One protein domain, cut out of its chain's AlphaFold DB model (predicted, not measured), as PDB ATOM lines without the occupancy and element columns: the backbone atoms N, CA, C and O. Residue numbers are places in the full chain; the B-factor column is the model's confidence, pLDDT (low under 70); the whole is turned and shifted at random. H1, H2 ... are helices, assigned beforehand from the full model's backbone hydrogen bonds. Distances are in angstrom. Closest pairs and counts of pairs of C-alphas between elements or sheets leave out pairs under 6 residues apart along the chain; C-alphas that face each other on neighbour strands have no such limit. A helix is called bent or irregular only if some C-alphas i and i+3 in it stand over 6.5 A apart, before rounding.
ATOM      1  N   TYR A  57     233.555 209.156 283.444       96.44
ATOM      2  CA  TYR A  57     234.826 208.452 283.690       96.44
ATOM      3  C   TYR A  57     235.776 209.135 284.694       96.44
ATOM      4  O   TYR A  57     236.412 208.466 285.510       96.44
ATOM      5  N   PHE A  58     235.873 210.467 284.653       95.31
ATOM      6  CA  PHE A  58     236.784 211.226 285.513       95.31
ATOM      7  C   PHE A  58     236.179 211.683 286.849       95.31
ATOM      8  O   PHE A  58     236.933 212.168 287.685       95.31
ATOM      9  N   GLU A  59     234.874 211.515 287.097       94.69
ATOM     10  CA  GLU A  59     234.207 212.079 288.287       94.69
ATOM     11  C   GLU A  59     234.853 211.603 289.600       94.69
ATOM     12  O   GLU A  59     235.247 212.420 290.434       94.69
ATOM     13  N   LEU A  60     235.053 210.288 289.763       94.56
ATOM     14  CA  LEU A  60     235.672 209.738 290.977       94.56
ATOM     15  C   LEU A  60     237.153 210.138 291.105       94.56
ATOM     16  O   LEU A  60     237.659 210.345 292.208       94.56
ATOM     17  N   VAL A  61     237.853 210.263 289.976       93.19
ATOM     18  CA  VAL A  61     239.265 210.679 289.927       93.19
ATOM     19  C   VAL A  61     239.413 212.127 290.382       93.19
ATOM     20  O   VAL A  61     240.334 212.445 291.137       93.19
ATOM     21  N   ASP A  62     238.507 212.992 289.937       92.81
ATOM     22  CA  ASP A  62     238.475 214.405 290.294       92.81
ATOM     23  C   ASP A  62     238.168 214.582 291.781       92.81
ATOM     24  O   ASP A  62     238.870 215.323 292.472       92.81
ATOM     25  N   GLU A  63     237.189 213.840 292.299       92.50
ATOM     26  CA  GLU A  63     236.840 213.846 293.722       92.50
ATOM     27  C   GLU A  63     237.991 213.354 294.610       92.50
ATOM     28  O   GLU A  63     238.222 213.890 295.695       92.50
ATOM     29  N   ALA A  64     238.769 212.374 294.141       91.81
ATOM     30  CA  ALA A  64     239.957 211.900 294.848       91.81
ATOM     31  C   ALA A  64     241.087 212.948 294.911       91.81
ATOM     32  O   ALA A  64     242.059 212.759 295.647       91.81
ATOM     33  N   GLY A  65     241.004 214.038 294.141       87.06
ATOM     34  CA  GLY A  65     242.126 214.953 293.935       87.06
ATOM     35  C   GLY A  65     243.228 214.332 293.069       87.06
ATOM     36  O   GLY A  65     244.398 214.706 293.175       87.06
ATOM     37  N   GLY A  66     242.866 213.364 292.222       81.81
ATOM     38  CA  GLY A  66     243.761 212.625 291.341       81.81
ATOM     39  C   GLY A  66     244.076 211.198 291.805       81.81
ATOM     40  O   GLY A  66     243.650 210.720 292.855       81.81
ATOM     41  N   LYS A  67     244.881 210.495 290.997       75.25
ATOM     42  CA  LYS A  67     245.116 209.043 291.117       75.25
ATOM     43  C   LYS A  67     245.694 208.567 292.456       75.25
ATOM     44  O   LYS A  67     245.446 207.435 292.847       75.25
ATOM     45  N   GLY A  68     246.475 209.404 293.148       76.50
ATOM     46  CA  GLY A  68     247.198 209.013 294.368       76.50
ATOM     47  C   GLY A  68     246.284 208.660 295.543       76.50
ATOM     48  O   GLY A  68     246.681 207.885 296.406       76.50
ATOM     49  N   SER A  69     245.056 209.180 295.534       89.44
ATOM     50  CA  SER A  69     244.050 208.933 296.572       89.44
ATOM     51  C   SER A  69     242.866 208.107 296.066       89.44
ATOM     52  O   SER A  69     241.951 207.834 296.839       89.44
ATOM     53  N   LEU A  70     242.855 207.720 294.783       95.25
ATOM     54  CA  LEU A  70     241.688 207.119 294.134       95.25
ATOM     55  C   LEU A  70     241.288 205.792 294.781       95.25
ATOM     56  O   LEU A  70     240.128 205.622 295.134       95.25
ATOM     57  N   GLN A  71     242.246 204.892 295.008       95.75
ATOM     58  CA  GLN A  71     241.977 203.603 295.652       95.75
ATOM     59  C   GLN A  71     241.456 203.775 297.088       95.75
ATOM     60  O   GLN A  71     240.518 203.097 297.497       95.75
ATOM     61  N   GLY A  72     242.018 204.722 297.848       96.38
ATOM     62  CA  GLY A  72     241.557 205.017 299.207       96.38
ATOM     63  C   GLY A  72     240.152 205.628 299.237       96.38
ATOM     64  O   GLY A  72     239.345 205.282 300.101       96.38
ATOM     65  N   LEU A  73     239.834 206.508 298.280       97.56
ATOM     66  CA  LEU A  73     238.483 207.038 298.103       97.56
ATOM     67  C   LEU A  73     237.500 205.923 297.729       97.56
ATOM     68  O   LEU A  73     236.433 205.841 298.336       97.56
ATOM     69  N   PHE A  74     237.877 205.073 296.771       98.19
ATOM     70  CA  PHE A  74     237.086 203.927 296.335       98.19
ATOM     71  C   PHE A  74     236.734 203.028 297.518       98.19
ATOM     72  O   PHE A  74     235.555 202.834 297.790       98.19
ATOM     73  N   ALA A  75     237.737 202.568 298.274       98.06
ATOM     74  CA  ALA A  75     237.540 201.679 299.418       98.06
ATOM     75  C   ALA A  75     236.597 202.289 300.464       98.06
ATOM     76  O   ALA A  75     235.632 201.657 300.884       98.06
ATOM     77  N   ARG A  76     236.821 203.557 300.834       97.81
ATOM     78  CA  ARG A  76     235.972 204.256 301.808       97.81
ATOM     79  C   ARG A  76     234.512 204.316 301.357       97.81
ATOM     80  O   ARG A  76     233.613 204.109 302.167       97.81
ATOM     81  N   ARG A  77     234.279 204.650 300.088       98.06
ATOM     82  CA  ARG A  77     232.935 204.796 299.519       98.06
ATOM     83  C   ARG A  77     232.252 203.445 299.304       98.06
ATOM     84  O   ARG A  77     231.065 203.336 299.574       98.06
ATOM     85  N   TYR A  78     233.000 202.416 298.909       98.44
ATOM     86  CA  TYR A  78     232.501 201.044 298.787       98.44
ATOM     87  C   TYR A  78     231.962 200.536 300.131       98.44
ATOM     88  O   TYR A  78     230.801 200.142 300.228       98.44
ATOM     89  N   LEU A  79     232.761 200.667 301.194       98.00
ATOM     90  CA  LEU A  79     232.368 200.297 302.557       98.00
ATOM     91  C   LEU A  79     231.178 201.123 303.062       98.00
ATOM     92  O   LEU A  79     230.246 200.585 303.656       98.00
ATOM     93  N   ALA A  80     231.165 202.433 302.796       96.81
ATOM     94  CA  ALA A  80     230.031 203.290 303.148       96.81
ATOM     95  C   ALA A  80     228.741 202.910 302.396       96.81
ATOM     96  O   ALA A  80     227.648 203.121 302.918       96.81
ATOM     97  N   GLY A  81     228.870 202.331 301.198       95.50
ATOM     98  CA  GLY A  81     227.778 201.754 300.415       95.50
ATOM     99  C   GLY A  81     227.302 200.379 300.899       95.50
ATOM    100  O   GLY A  81     226.394 199.822 300.290       95.50
ATOM    101  N   GLY A  82     227.886 199.841 301.975       95.75
ATOM    102  CA  GLY A  82     227.544 198.530 302.532       95.75
ATOM    103  C   GLY A  82     228.338 197.363 301.945       95.75
ATOM    104  O   GLY A  82     227.955 196.217 302.164       95.75
ATOM    105  N   GLY A  83     229.409 197.640 301.199       96.31
ATOM    106  CA  GLY A  83     230.318 196.611 300.704       96.31
ATOM    107  C   GLY A  83     231.157 195.968 301.814       96.31
ATOM    108  O   GLY A  83     231.367 196.572 302.869       96.31
ATOM    109  N   ASP A  84     231.643 194.751 301.566       96.12
ATOM    110  CA  ASP A  84     232.475 193.988 302.503       96.12
ATOM    111  C   ASP A  84     233.951 194.435 302.457       96.12
ATOM    112  O   ASP A  84     234.512 194.679 301.387       96.12
ATOM    113  N   GLU A  85     234.603 194.529 303.618       96.00
ATOM    114  CA  GLU A  85     236.032 194.850 303.723       96.00
ATOM    115  C   GLU A  85     236.909 193.808 303.027       96.00
ATOM    116  O   GLU A  85     237.877 194.179 302.355       96.00
ATOM    117  N   ASP A  86     236.522 192.534 303.097       96.81
ATOM    118  CA  ASP A  86     237.266 191.437 302.479       96.81
ATOM    119  C   ASP A  86     237.188 191.468 300.937       96.81
ATOM    120  O   ASP A  86     238.062 190.931 300.252       96.81
ATOM    121  N   GLU A  87     236.188 192.153 300.369       96.69
ATOM    122  CA  GLU A  87     235.971 192.264 298.921       96.69
ATOM    123  C   GLU A  87     236.600 193.518 298.302       96.69
ATOM    124  O   GLU A  87     236.773 193.578 297.084       96.69
ATOM    125  N   VAL A  88     236.999 194.516 299.103       97.50
ATOM    126  CA  VAL A  88     237.528 195.804 298.602       97.50
ATOM    127  C   VAL A  88     238.631 195.609 297.557       97.50
ATOM    128  O   VAL A  88     238.689 196.343 296.569       97.50
ATOM    129  N   GLY A  89     239.512 194.626 297.769       97.38
ATOM    130  CA  GLY A  89     240.608 194.312 296.852       97.38
ATOM    131  C   GLY A  89     240.121 193.839 295.481       97.38
ATOM    132  O   GLY A  89     240.494 194.426 294.466       97.38
ATOM    133  N   SER A  90     239.260 192.820 295.445       97.31
ATOM    134  CA  SER A  90     238.705 192.289 294.193       97.31
ATOM    135  C   SER A  90     237.802 193.297 293.486       97.31
ATOM    136  O   SER A  90     237.820 193.405 292.263       97.31
ATOM    137  N   GLU A  91     237.054 194.089 294.248       97.88
ATOM    138  CA  GLU A  91     236.161 195.116 293.712       97.88
ATOM    139  C   GLU A  91     236.937 196.284 293.101       97.88
ATOM    140  O   GLU A  91     236.566 196.819 292.053       97.88
ATOM    141  N   TRP A  92     238.077 196.635 293.696       97.81
ATOM    142  CA  TRP A  92     239.012 197.588 293.113       97.81
ATOM    143  C   TRP A  92     239.606 197.080 291.791       97.81
ATOM    144  O   TRP A  92     239.680 197.834 290.819       97.81
ATOM    145  N   GLU A  93     239.985 195.803 291.713       97.69
ATOM    146  CA  GLU A  93     240.446 195.187 290.462       97.69
ATOM    147  C   GLU A  93     239.339 195.174 289.396       97.69
ATOM    148  O   GLU A  93     239.578 195.538 288.239       97.69
ATOM    149  N   GLY A  94     238.106 194.845 289.790       96.94
ATOM    150  CA  GLY A  94     236.921 194.926 288.938       96.94
ATOM    151  C   GLY A  94     236.686 196.342 288.403       96.94
ATOM    152  O   GLY A  94     236.461 196.521 287.203       96.94
ATOM    153  N   TYR A  95     236.832 197.360 289.254       97.75
ATOM    154  CA  TYR A  95     236.776 198.767 288.861       97.75
ATOM    155  C   TYR A  95     237.867 199.127 287.856       97.75
ATOM    156  O   TYR A  95     237.553 199.675 286.798       97.75
ATOM    157  N   LEU A  96     239.121 198.755 288.116       98.06
ATOM    158  CA  LEU A  96     240.227 199.027 287.198       98.06
ATOM    159  C   LEU A  96     240.098 198.297 285.856       98.06
ATOM    160  O   LEU A  96     240.586 198.795 284.843       98.06
ATOM    161  N   SER A  97     239.415 197.155 285.809       97.12
ATOM    162  CA  SER A  97     239.185 196.425 284.558       97.12
ATOM    163  C   SER A  97     238.243 197.145 283.580       97.12
ATOM    164  O   SER A  97     238.172 196.762 282.413       97.12
ATOM    165  N   GLY A  98     237.490 198.154 284.039       96.81
ATOM    166  CA  GLY A  98     236.462 198.831 283.243       96.81
ATOM    167  C   GLY A  98     235.147 198.051 283.109       96.81
ATOM    168  O   GLY A  98     234.182 198.573 282.540       96.81
ATOM    169  N   ALA A  99     235.067 196.831 283.659       94.31
ATOM    170  CA  ALA A  99     233.898 195.957 283.552       94.31
ATOM    171  C   ALA A  99     232.638 196.557 284.193       94.31
ATOM    172  O   ALA A  99     231.532 196.357 283.690       94.31
ATOM    173  N   TYR A 100     232.774 197.352 285.260       96.38
ATOM    174  CA  TYR A 100     231.607 197.984 285.875       96.38
ATOM    175  C   TYR A 100     230.905 198.993 284.962       96.38
ATOM    176  O   TYR A 100     229.688 199.118 285.049       96.38
ATOM    177  N   GLY A 101     231.611 199.635 284.027       96.31
ATOM    178  CA  GLY A 101     230.978 200.533 283.055       96.31
ATOM    179  C   GLY A 101     230.111 199.818 282.015       96.31
ATOM    180  O   GLY A 101     229.218 200.437 281.448       96.31
ATOM    181  N   VAL A 102     230.303 198.508 281.816       95.88
ATOM    182  CA  VAL A 102     229.428 197.685 280.963       95.88
ATOM    183  C   VAL A 102     228.051 197.519 281.604       95.88
ATOM    184  O   VAL A 102     227.027 197.637 280.931       95.88
ATOM    185  N   CYS A 103     228.024 197.269 282.913       94.62
ATOM    186  CA  CYS A 103     226.806 196.890 283.619       94.62
ATOM    187  C   CYS A 103     226.125 198.033 284.373       94.62
ATOM    188  O   CYS A 103     224.910 197.993 284.486       94.62
ATOM    189  N   LEU A 104     226.839 199.043 284.876       97.25
ATOM    190  CA  LEU A 104     226.266 200.120 285.693       97.25
ATOM    191  C   LEU A 104     226.046 201.398 284.889       97.25
ATOM    192  O   LEU A 104     226.932 201.838 284.156       97.25
ATOM    193  N   LYS A 105     224.896 202.055 285.084       96.06
ATOM    194  CA  LYS A 105     224.619 203.378 284.498       96.06
ATOM    195  C   LYS A 105     225.557 204.453 285.036       96.06
ATOM    196  O   LYS A 105     225.944 205.320 284.269       96.06
ATOM    197  N   ARG A 106     225.910 204.377 286.325       95.62
ATOM    198  CA  ARG A 106     226.922 205.215 286.983       95.62
ATOM    199  C   ARG A 106     227.883 204.351 287.782       95.62
ATOM    200  O   ARG A 106     227.449 203.642 288.693       95.62
ATOM    201  N   VAL A 107     229.171 204.447 287.472       96.31
ATOM    202  CA  VAL A 107     230.223 203.624 288.089       96.31
ATOM    203  C   VAL A 107     230.764 204.285 289.359       96.31
ATOM    204  O   VAL A 107     231.868 204.826 289.379       96.31
ATOM    205  N   THR A 108     229.973 204.261 290.433       97.06
ATOM    206  CA  THR A 108     230.415 204.698 291.767       97.06
ATOM    207  C   THR A 108     230.684 203.494 292.674       97.06
ATOM    208  O   THR A 108     230.054 202.449 292.485       97.06
ATOM    209  N   PRO A 109     231.570 203.614 293.680       98.00
ATOM    210  CA  PRO A 109     231.818 202.527 294.627       98.00
ATOM    211  C   PRO A 109     230.548 202.082 295.367       98.00
ATOM    212  O   PRO A 109     230.346 200.890 295.575       98.00
ATOM    213  N   GLU A 110     229.647 203.015 295.694       98.00
ATOM    214  CA  GLU A 110     228.364 202.692 296.326       98.00
ATOM    215  C   GLU A 110     227.446 201.892 295.402       98.00
ATOM    216  O   GLU A 110     226.804 200.948 295.851       98.00
ATOM    217  N   ASN A 111     227.388 202.235 294.111       98.25
ATOM    218  CA  ASN A 111     226.559 201.499 293.157       98.25
ATOM    219  C   ASN A 111     227.110 200.096 292.896       98.25
ATOM    220  O   ASN A 111     226.329 199.176 292.672       98.25
ATOM    221  N   ILE A 112     228.437 199.928 292.930       98.25
ATOM    222  CA  ILE A 112     229.080 198.613 292.837       98.25
ATOM    223  C   ILE A 112     228.662 197.750 294.032       98.25
ATOM    224  O   ILE A 112     228.090 196.681 293.823       98.25
ATOM    225  N   ALA A 113     228.831 198.252 295.262       98.25
ATOM    226  CA  ALA A 113     228.397 197.555 296.475       98.25
ATOM    227  C   ALA A 113     226.897 197.219 296.429       98.25
ATOM    228  O   ALA A 113     226.492 196.070 296.621       98.25
ATOM    229  N   ARG A 114     226.063 198.211 296.085       98.19
ATOM    230  CA  ARG A 114     224.609 198.049 296.056       98.19
ATOM    231  C   ARG A 114     224.161 197.013 295.032       98.19
ATOM    232  O   ARG A 114     223.279 196.210 295.333       98.19
ATOM    233  N   LYS A 115     224.777 196.999 293.848       98.12
ATOM    234  CA  LYS A 115     224.520 195.990 292.816       98.12
ATOM    235  C   LYS A 115     224.831 194.587 293.335       98.12
ATOM    236  O   LYS A 115     223.990 193.705 293.177       98.12
ATOM    237  N   SER A 116     225.991 194.380 293.961       96.69
ATOM    238  CA  SER A 116     226.380 193.071 294.504       96.69
ATOM    239  C   SER A 116     225.382 192.577 295.555       96.69
ATOM    240  O   SER A 116     224.912 191.442 295.467       96.69
ATOM    241  N   THR A 117     224.954 193.450 296.476       97.56
ATOM    242  CA  THR A 117     223.903 193.124 297.453       97.56
ATOM    243  C   THR A 117     222.585 192.746 296.776       97.56
ATOM    244  O   THR A 117     222.017 191.703 297.088       97.56
ATOM    245  N   LEU A 118     222.097 193.561 295.835       98.44
ATOM    246  CA  LEU A 118     220.818 193.313 295.160       98.44
ATOM    247  C   LEU A 118     220.828 191.999 294.376       98.44
ATOM    248  O   LEU A 118     219.857 191.249 294.445       98.44
ATOM    249  N   VAL A 119     221.920 191.695 293.668       98.19
ATOM    250  CA  VAL A 119     222.073 190.421 292.952       98.19
ATOM    251  C   VAL A 119     221.991 189.248 293.929       98.19
ATOM    252  O   VAL A 119     221.190 188.346 293.701       98.19
ATOM    253  N   ALA A 120     222.733 189.284 295.039       97.81
ATOM    254  CA  ALA A 120     222.699 188.218 296.041       97.81
ATOM    255  C   ALA A 120     221.307 188.048 296.680       97.81
ATOM    256  O   ALA A 120     220.824 186.927 296.842       97.81
ATOM    257  N   GLU A 121     220.630 189.151 297.013       98.25
ATOM    258  CA  GLU A 121     219.280 189.114 297.583       98.25
ATOM    259  C   GLU A 121     218.243 188.559 296.594       98.25
ATOM    260  O   GLU A 121     217.406 187.738 296.973       98.25
ATOM    261  N   ILE A 122     218.293 188.979 295.324       98.69
ATOM    262  CA  ILE A 122     217.393 188.478 294.277       98.69
ATOM    263  C   ILE A 122     217.659 186.995 294.025       98.69
ATOM    264  O   ILE A 122     216.718 186.206 294.022       98.69
ATOM    265  N   GLU A 123     218.919 186.586 293.863       98.19
ATOM    266  CA  GLU A 123     219.276 185.178 293.674       98.19
ATOM    267  C   GLU A 123     218.811 184.320 294.868       98.19
ATOM    268  O   GLU A 123     218.263 183.235 294.664       98.19
ATOM    269  N   GLY A 124     218.906 184.835 296.100       98.25
ATOM    270  CA  GLY A 124     218.349 184.197 297.295       98.25
ATOM    271  C   GLY A 124     216.825 184.028 297.249       98.25
ATOM    272  O   GLY A 124     216.316 182.938 297.522       98.25
ATOM    273  N   LEU A 125     216.085 185.070 296.851       98.12
ATOM    274  CA  LEU A 125     214.625 185.006 296.682       98.12
ATOM    275  C   LEU A 125     214.208 184.018 295.582       98.12
ATOM    276  O   LEU A 125     213.204 183.319 295.732       98.12
ATOM    277  N   LEU A 126     214.973 183.951 294.492       97.62
ATOM    278  CA  LEU A 126     214.719 183.066 293.353       97.62
ATOM    279  C   LEU A 126     215.091 181.602 293.639       97.62
ATOM    280  O   LEU A 126     214.538 180.702 293.004       97.62
ATOM    281  N   ALA A 127     215.996 181.344 294.588       97.62
ATOM    282  CA  ALA A 127     216.377 179.993 294.999       97.62
ATOM    283  C   ALA A 127     215.276 179.274 295.803       97.62
ATOM    284  O   ALA A 127     215.165 178.049 295.732       97.62
ATOM    285  N   ALA A 128     214.443 180.021 296.536       96.06
ATOM    286  CA  ALA A 128     213.318 179.498 297.313       96.06
ATOM    287  C   ALA A 128     212.044 180.334 297.066       96.06
ATOM    288  O   ALA A 128     211.598 181.064 297.952       96.06
ATOM    289  N   PRO A 129     211.459 180.258 295.857       96.69
ATOM    290  CA  PRO A 129     210.389 181.158 295.455       96.69
ATOM    291  C   PRO A 129     209.082 180.872 296.200       96.69
ATOM    292  O   PRO A 129     208.683 179.716 296.357       96.69
ATOM    293  N   GLN A 130     208.381 181.938 296.591       96.88
ATOM    294  CA  GLN A 130     207.062 181.883 297.229       96.88
ATOM    295  C   GLN A 130     206.072 182.768 296.455       96.88
ATOM    296  O   GLN A 130     205.669 183.820 296.942       96.88
ATOM    297  N   PRO A 131     205.678 182.376 295.227       94.56
ATOM    298  CA  PRO A 131     204.890 183.236 294.341       94.56
ATOM    299  C   PRO A 131     203.486 183.554 294.867       94.56
ATOM    300  O   PRO A 131     202.904 184.539 294.442       94.56
ATOM    301  N   GLU A 132     202.950 182.768 295.802       94.44
ATOM    302  CA  GLU A 132     201.653 183.029 296.450       94.44
ATOM    303  C   GLU A 132     201.768 183.972 297.667       94.44
ATOM    304  O   GLU A 132     200.754 184.399 298.218       94.44
ATOM    305  N   ASP A 133     202.989 184.288 298.114       96.69
ATOM    306  CA  ASP A 133     203.244 185.173 299.253       96.69
ATOM    307  C   ASP A 133     203.433 186.623 298.775       96.69
ATOM    308  O   ASP A 133     204.365 186.956 298.035       96.69
ATOM    309  N   ALA A 134     202.546 187.511 299.230       95.12
ATOM    310  CA  ALA A 134     202.559 188.923 298.872       95.12
ATOM    311  C   ALA A 134     203.819 189.668 299.358       95.12
ATOM    312  O   ALA A 134     204.279 190.589 298.674       95.12
ATOM    313  N   ASP A 135     204.397 189.277 300.497       96.56
ATOM    314  CA  ASP A 135     205.612 189.893 301.038       96.56
ATOM    315  C   ASP A 135     206.845 189.456 300.239       96.56
ATOM    316  O   ASP A 135     207.728 190.276 299.954       96.56
ATOM    317  N   TRP A 136     206.881 188.193 299.794       97.88
ATOM    318  CA  TRP A 136     207.901 187.708 298.860       97.88
ATOM    319  C   TRP A 136     207.804 188.435 297.514       97.88
ATOM    320  O   TRP A 136     208.809 188.969 297.037       97.88
ATOM    321  N   GLN A 137     206.600 188.545 296.935       97.88
ATOM    322  CA  GLN A 137     206.378 189.268 295.676       97.88
ATOM    323  C   GLN A 137     206.824 190.733 295.780       97.88
ATOM    324  O   GLN A 137     207.508 191.247 294.893       97.88
ATOM    325  N   ALA A 138     206.451 191.419 296.867       96.88
ATOM    326  CA  ALA A 138     206.854 192.800 297.104       96.88
ATOM    327  C   ALA A 138     208.374 192.933 297.266       96.88
ATOM    328  O   ALA A 138     208.969 193.849 296.696       96.88
ATOM    329  N   SER A 139     209.000 192.004 297.992       97.88
ATOM    330  CA  SER A 139     210.448 191.978 298.206       97.88
ATOM    331  C   SER A 139     211.225 191.760 296.914       97.88
ATOM    332  O   SER A 139     212.226 192.449 296.702       97.88
ATOM    333  N   LEU A 140     210.765 190.845 296.054       98.44
ATOM    334  CA  LEU A 140     211.361 190.597 294.743       98.44
ATOM    335  C   LEU A 140     211.199 191.820 293.839       98.44
ATOM    336  O   LEU A 140     212.186 192.287 293.275       98.44
ATOM    337  N   ARG A 141     209.984 192.376 293.751       98.25
ATOM    338  CA  ARG A 141     209.693 193.540 292.905       98.25
ATOM    339  C   ARG A 141     210.593 194.726 293.227       98.25
ATOM    340  O   ARG A 141     211.257 195.225 292.330       98.25
ATOM    341  N   VAL A 142     210.657 195.129 294.499       98.31
ATOM    342  CA  VAL A 142     211.461 196.288 294.929       98.31
ATOM    343  C   VAL A 142     212.929 196.123 294.540       98.31
ATOM    344  O   VAL A 142     213.525 197.050 294.005       98.31
ATOM    345  N   ARG A 143     213.506 194.940 294.764       98.62
ATOM    346  CA  ARG A 143     214.926 194.687 294.481       98.62
ATOM    347  C   ARG A 143     215.221 194.624 292.992       98.62
ATOM    348  O   ARG A 143     216.231 195.157 292.549       98.62
ATOM    349  N   VAL A 144     214.346 193.977 292.227       98.62
ATOM    350  CA  VAL A 144     214.480 193.894 290.770       98.62
ATOM    351  C   VAL A 144     214.333 195.270 290.132       98.62
ATOM    352  O   VAL A 144     215.134 195.605 289.266       98.62
ATOM    353  N   ASP A 145     213.359 196.074 290.566       98.38
ATOM    354  CA  ASP A 145     213.170 197.436 290.061       98.38
ATOM    355  C   ASP A 145     214.382 198.320 290.402       98.38
ATOM    356  O   ASP A 145     214.898 199.010 289.528       98.38
ATOM    357  N   GLU A 146     214.914 198.230 291.623       98.38
ATOM    358  CA  GLU A 146     216.120 198.969 292.009       98.38
ATOM    359  C   GLU A 146     217.364 198.521 291.220       98.38
ATOM    360  O   GLU A 146     218.138 199.353 290.744       98.38
ATOM    361  N   LEU A 147     217.558 197.212 291.017       98.56
ATOM    362  CA  LEU A 147     218.667 196.713 290.200       98.56
ATOM    363  C   LEU A 147     218.538 197.187 288.742       98.56
ATOM    364  O   LEU A 147     219.534 197.557 288.120       98.56
ATOM    365  N   ASP A 148     217.319 197.226 288.205       98.19
ATOM    366  CA  ASP A 148     217.021 197.714 286.855       98.19
ATOM    367  C   ASP A 148     217.304 199.219 286.703       98.19
ATOM    368  O   ASP A 148     217.790 199.685 285.664       98.19
ATOM    369  N   GLU A 149     217.090 199.993 287.767       97.75
ATOM    370  CA  GLU A 149     217.488 201.396 287.835       97.75
ATOM    371  C   GLU A 149     219.013 201.570 287.824       97.75
ATOM    372  O   GLU A 149     219.502 202.472 287.136       97.75
ATOM    373  N   LEU A 150     219.777 200.691 288.478       97.75
ATOM    374  CA  LEU A 150     221.243 200.751 288.488       97.75
ATOM    375  C   LEU A 150     221.884 200.268 287.182       97.75
ATOM    376  O   LEU A 150     222.898 200.831 286.748       97.75
ATOM    377  N   GLU A 151     221.325 199.234 286.556       97.38
ATOM    378  CA  GLU A 151     221.974 198.548 285.441       97.38
ATOM    379  C   GLU A 151     221.683 199.149 284.062       97.38
ATOM    380  O   GLU A 151     220.594 199.648 283.769       97.38
ATOM    381  N   ARG A 152     222.675 199.063 283.172       95.19
ATOM    382  CA  ARG A 152     222.529 199.322 281.735       95.19
ATOM    383  C   ARG A 152     221.865 198.126 281.034       95.19
ATOM    384  O   ARG A 152     221.878 197.018 281.564       95.19
ATOM    385  N   PRO A 153     221.334 198.308 279.812       91.12
ATOM    386  CA  PRO A 153     220.789 197.214 279.002       91.12
ATOM    387  C   PRO A 153     221.803 196.150 278.550       91.12
ATOM    388  O   PRO A 153     221.366 195.051 278.215       91.12
ATOM    389  N   PHE A 154     223.113 196.448 278.595       93.06
ATOM    390  CA  PHE A 154     224.220 195.678 277.997       93.06
ATOM    391  C   PHE A 154     224.214 195.699 276.459       93.06
ATOM    392  O   PHE A 154     223.185 195.922 275.823       93.06
ATOM    393  N   ALA A 155     225.377 195.445 275.853       92.12
ATOM    394  CA  ALA A 155     225.480 195.251 274.414       92.12
ATOM    395  C   ALA A 155     224.734 193.957 274.021       92.12
ATOM    396  O   ALA A 155     224.982 192.900 274.617       92.12
ATOM    397  N   PRO A 156     223.818 194.012 273.035       87.56
ATOM    398  CA  PRO A 156     222.821 192.969 272.790       87.56
ATOM    399  C   PRO A 156     223.412 191.583 272.501       87.56
ATOM    400  O   PRO A 156     222.818 190.568 272.879       87.56
ATOM    401  N   HIS A 157     224.579 191.519 271.862       90.75
ATOM    402  CA  HIS A 157     225.237 190.265 271.499       90.75
ATOM    403  C   HIS A 157     226.633 190.144 272.104       90.75
ATOM    404  O   HIS A 157     227.016 189.061 272.556       90.75
ATOM    405  N   TYR A 158     227.395 191.236 272.123       92.94
ATOM    406  CA  TYR A 158     228.810 191.194 272.478       92.94
ATOM    407  C   TYR A 158     229.057 190.770 273.931       92.94
ATOM    408  O   TYR A 158     229.885 189.892 274.176       92.94
ATOM    409  N   ASP A 159     228.314 191.325 274.890       92.94
ATOM    410  CA  ASP A 159     228.553 191.048 276.314       92.94
ATOM    411  C   ASP A 159     228.172 189.615 276.687       92.94
ATOM    412  O   ASP A 159     228.919 188.923 277.383       92.94
ATOM    413  N   ARG A 160     227.060 189.120 276.129       91.25
ATOM    414  CA  ARG A 160     226.634 187.726 276.305       91.25
ATOM    415  C   ARG A 160     227.629 186.736 275.714       91.25
ATOM    416  O   ARG A 160     227.851 185.678 276.294       91.25
ATOM    417  N   ALA A 161     228.258 187.070 274.587       91.12
ATOM    418  CA  ALA A 161     229.294 186.228 273.997       91.12
ATOM    419  C   ALA A 161     230.571 186.167 274.857       91.12
ATOM    420  O   ALA A 161     231.263 185.151 274.838       91.12
ATOM    421  N   ARG A 162     230.884 187.229 275.615       88.75
ATOM    422  CA  ARG A 162     232.068 187.290 276.490       88.75
ATOM    423  C   ARG A 162     231.874 186.571 277.819       88.75
ATOM    424  O   ARG A 162     232.799 185.901 278.272       88.75
ATOM    425  N   TRP A 163     230.709 186.737 278.444       88.75
ATOM    426  CA  TRP A 163     230.495 186.342 279.843       88.75
ATOM    427  C   TRP A 163     229.284 185.433 280.075       88.75
ATOM    428  O   TRP A 163     229.073 184.975 281.195       88.75
ATOM    429  N   GLY A 164     228.498 185.138 279.038       90.94
ATOM    430  CA  GLY A 164     227.216 184.454 279.187       90.94
ATOM    431  C   GLY A 164     226.105 185.391 279.685       90.94
ATOM    432  O   GLY A 164     226.217 186.610 279.541       90.94
ATOM    433  N   PRO A 165     225.005 184.843 280.237       91.25
ATOM    434  CA  PRO A 165     223.876 185.640 280.718       91.25
ATOM    435  C   PRO A 165     224.305 186.648 281.786       91.25
ATOM    436  O   PRO A 165     224.938 186.266 282.771       91.25
ATOM    437  N   SER A 166     223.936 187.918 281.623       93.94
ATOM    438  CA  SER A 166     224.282 188.984 282.571       93.94
ATOM    439  C   SER A 166     223.450 188.922 283.859       93.94
ATOM    440  O   SER A 166     222.477 188.171 283.961       93.94
ATOM    441  N   SER A 167     223.809 189.732 284.861       93.75
ATOM    442  CA  SER A 167     222.950 189.958 286.032       93.75
ATOM    443  C   SER A 167     221.569 190.473 285.614       93.75
ATOM    444  O   SER A 167     220.576 189.959 286.117       93.75
ATOM    445  N   ARG A 168     221.482 191.359 284.612       96.25
ATOM    446  CA  ARG A 168     220.206 191.783 284.018       96.25
ATOM    447  C   ARG A 168     219.397 190.618 283.469       96.25
ATOM    448  O   ARG A 168     218.207 190.521 283.754       96.25
ATOM    449  N   ASP A 169     220.029 189.718 282.720       95.25
ATOM    450  CA  ASP A 169     219.340 188.552 282.159       95.25
ATOM    451  C   ASP A 169     218.770 187.656 283.268       95.25
ATOM    452  O   ASP A 169     217.601 187.276 283.219       95.25
ATOM    453  N   ARG A 170     219.583 187.342 284.286       95.75
ATOM    454  CA  ARG A 170     219.225 186.378 285.341       95.75
ATOM    455  C   ARG A 170     218.305 186.956 286.416       95.75
ATOM    456  O   ARG A 170     217.383 186.275 286.853       95.75
ATOM    457  N   CYS A 171     218.577 188.180 286.856       98.00
ATOM    458  CA  CYS A 171     217.930 188.792 288.018       98.00
ATOM    459  C   CYS A 171     216.769 189.707 287.632       98.00
ATOM    460  O   CYS A 171     215.844 189.841 288.422       98.00
ATOM    461  N   ILE A 172     216.787 190.323 286.444       98.06
ATOM    462  CA  ILE A 172     215.732 191.255 286.017       98.06
ATOM    463  C   ILE A 172     214.814 190.579 285.003       98.06
ATOM    464  O   ILE A 172     213.651 190.318 285.304       98.06
ATOM    465  N   THR A 173     215.328 190.270 283.811       96.88
ATOM    466  CA  THR A 173     214.517 189.760 282.697       96.88
ATOM    467  C   THR A 173     213.858 188.434 283.066       96.88
ATOM    468  O   THR A 173     212.632 188.339 283.071       96.88
ATOM    469  N   ALA A 174     214.649 187.437 283.477       96.56
ATOM    470  CA  ALA A 174     214.117 186.124 283.833       96.56
ATOM    471  C   ALA A 174     213.190 186.164 285.061       96.56
ATOM    472  O   ALA A 174     212.221 185.408 285.119       96.56
ATOM    473  N   ALA A 175     213.444 187.050 286.032       97.50
ATOM    474  CA  ALA A 175     212.565 187.207 287.192       97.50
ATOM    475  C   ALA A 175     211.191 187.760 286.782       97.50
ATOM    476  O   ALA A 175     210.169 187.194 287.171       97.50
ATOM    477  N   ARG A 176     211.164 188.815 285.953       97.88
ATOM    478  CA  ARG A 176     209.922 189.412 285.435       97.88
ATOM    479  C   ARG A 176     209.129 188.442 284.559       97.88
ATOM    480  O   ARG A 176     207.906 188.412 284.646       97.88
ATOM    481  N   GLU A 177     209.813 187.642 283.742       97.31
ATOM    482  CA  GLU A 177     209.181 186.622 282.896       97.31
ATOM    483  C   GLU A 177     208.599 185.459 283.704       97.31
ATOM    484  O   GLU A 177     207.529 184.950 283.372       97.31
ATOM    485  N   ARG A 178     209.301 185.020 284.756       97.12
ATOM    486  CA  ARG A 178     208.909 183.847 285.543       97.12
ATOM    487  C   ARG A 178     207.828 184.141 286.579       97.12
ATOM    488  O   ARG A 178     207.050 183.238 286.875       97.12
ATOM    489  N   TYR A 179     207.795 185.363 287.110       96.56
ATOM    490  CA  TYR A 179     206.874 185.782 288.173       96.56
ATOM    491  C   TYR A 179     206.102 187.056 287.797       96.56
ATOM    492  O   TYR A 179     206.174 188.054 288.519       96.56
ATOM    493  N   PRO A 180     205.387 187.086 286.657       96.12
ATOM    494  CA  PRO A 180     204.720 188.292 286.164       96.12
ATOM    495  C   PRO A 180     203.703 188.875 287.155       96.12
ATOM    496  O   PRO A 180     203.478 190.085 287.169       96.12
ATOM    497  N   GLU A 181     203.111 188.052 288.019       92.94
ATOM    498  CA  GLU A 181     202.225 188.468 289.106       92.94
ATOM    499  C   GLU A 181     202.923 189.369 290.132       92.94
ATOM    500  O   GLU A 181     202.315 190.324 290.614       92.94
ATOM    501  N   ALA A 182     204.217 189.152 290.394       93.62
ATOM    502  CA  ALA A 182     204.992 189.992 291.301       93.62
ATOM    503  C   ALA A 182     205.238 191.396 290.725       93.62
ATOM    504  O   ALA A 182     205.496 192.328 291.483       93.62
ATOM    505  N   PHE A 183     205.133 191.577 289.406       93.06
ATOM    506  CA  PHE A 183     205.418 192.841 288.707       93.06
ATOM    507  C   PHE A 183     204.193 193.484 288.066       93.06
ATOM    508  O   PHE A 183     204.247 194.636 287.632       93.06
TER     509      PHE A 183
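What this domain is: This is residues 57 to 183 of the 190 residues of an uncharacterized protein of Actinobacteria bacterium (UniProt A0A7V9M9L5). This is an elongated model of helices joined by one long helix, H5: at one end H2 and H3 cross and pack on each other, with H2 meeting the first residues of H5, and at the other H5, H6 and H8 form a small bundle. H1 meets H2 at a corner, H9 packs on H6, and H7 touches no helix. The printed part has 127 residues, nine named helices, H1 to H9 in order, and no named strand: all helix. It is compact, with a radius of gyration of the C-alphas of 16.0 A, and spans 52 by 32 by 22 A.

Where its parts are: Find C-alpha 59 at (234.207, 212.079, 288.287), where H1, residues 59 to 63, begins. H2 is 67 to 80, H3 85 to 96, H4 99 to 103. H2 and H3 are irregular: C-alphas 68 and 71 are 7.6 A apart, 86 and 89 7.1 A. H5, 109 to 127, runs 27.3 A; H6, 134 to 150, runs 24.4 A. H7 is 158 to 163, H8 167 to 178; H9, 180 to 183, ends at (205.418, 192.841, 288.707).

How they stand to each other: H1 and H2 only just touch, only at the corner, with 3 pairs of C-alphas within 8 A, Val 61 and Leu 70 closest at 6.0 A. H2 touches H3 at Ala 75 and Val 88, closest C-alphas, 5.9 A, at a steep tilt of 48 degrees, opposite ways. Residues 74 to 80 of H2 touch H5; the closest C-alphas, Tyr 78 and Pro 109, are 4.5 A apart. H4 is close to H5 but not clearly touching, closest C-alphas Tyr 100 and Ile 112, 7.4 A. H5 and H6 are a hairpin, closest C-alphas Leu 118 and Arg 143, 6.1 A, at a shallow tilt of 34 degrees, only just short of steep. H5, H6 and H8 are an up and down bundle, each running against the one before; H6 touches H8, closest C-alphas Val 144 and Ile 172, 5.6 A. H9 touches residues 137 to 141 of H6, closest C-alphas Gln 137 and Ala 182, 4.6 A. H7 is apart from H6 and H8. In H1, H5, H6 and H7 every O i to N i+4 pair is within hydrogen-bond range; in H2 8 of 10, H3 6 of 8, H8 5 of 8 and H4 0 of 1, with 2 of 2 O i to N i+3 pairs in H4; H9 is too short for an O i to N i+4 pair.

The domain as a whole: Look at the C-alphas of Gly 68 and Glu 132, the two farthest apart, 52.5 A. The printed part has no cut and no long link, and no printed residue is under 70 in pLDDT.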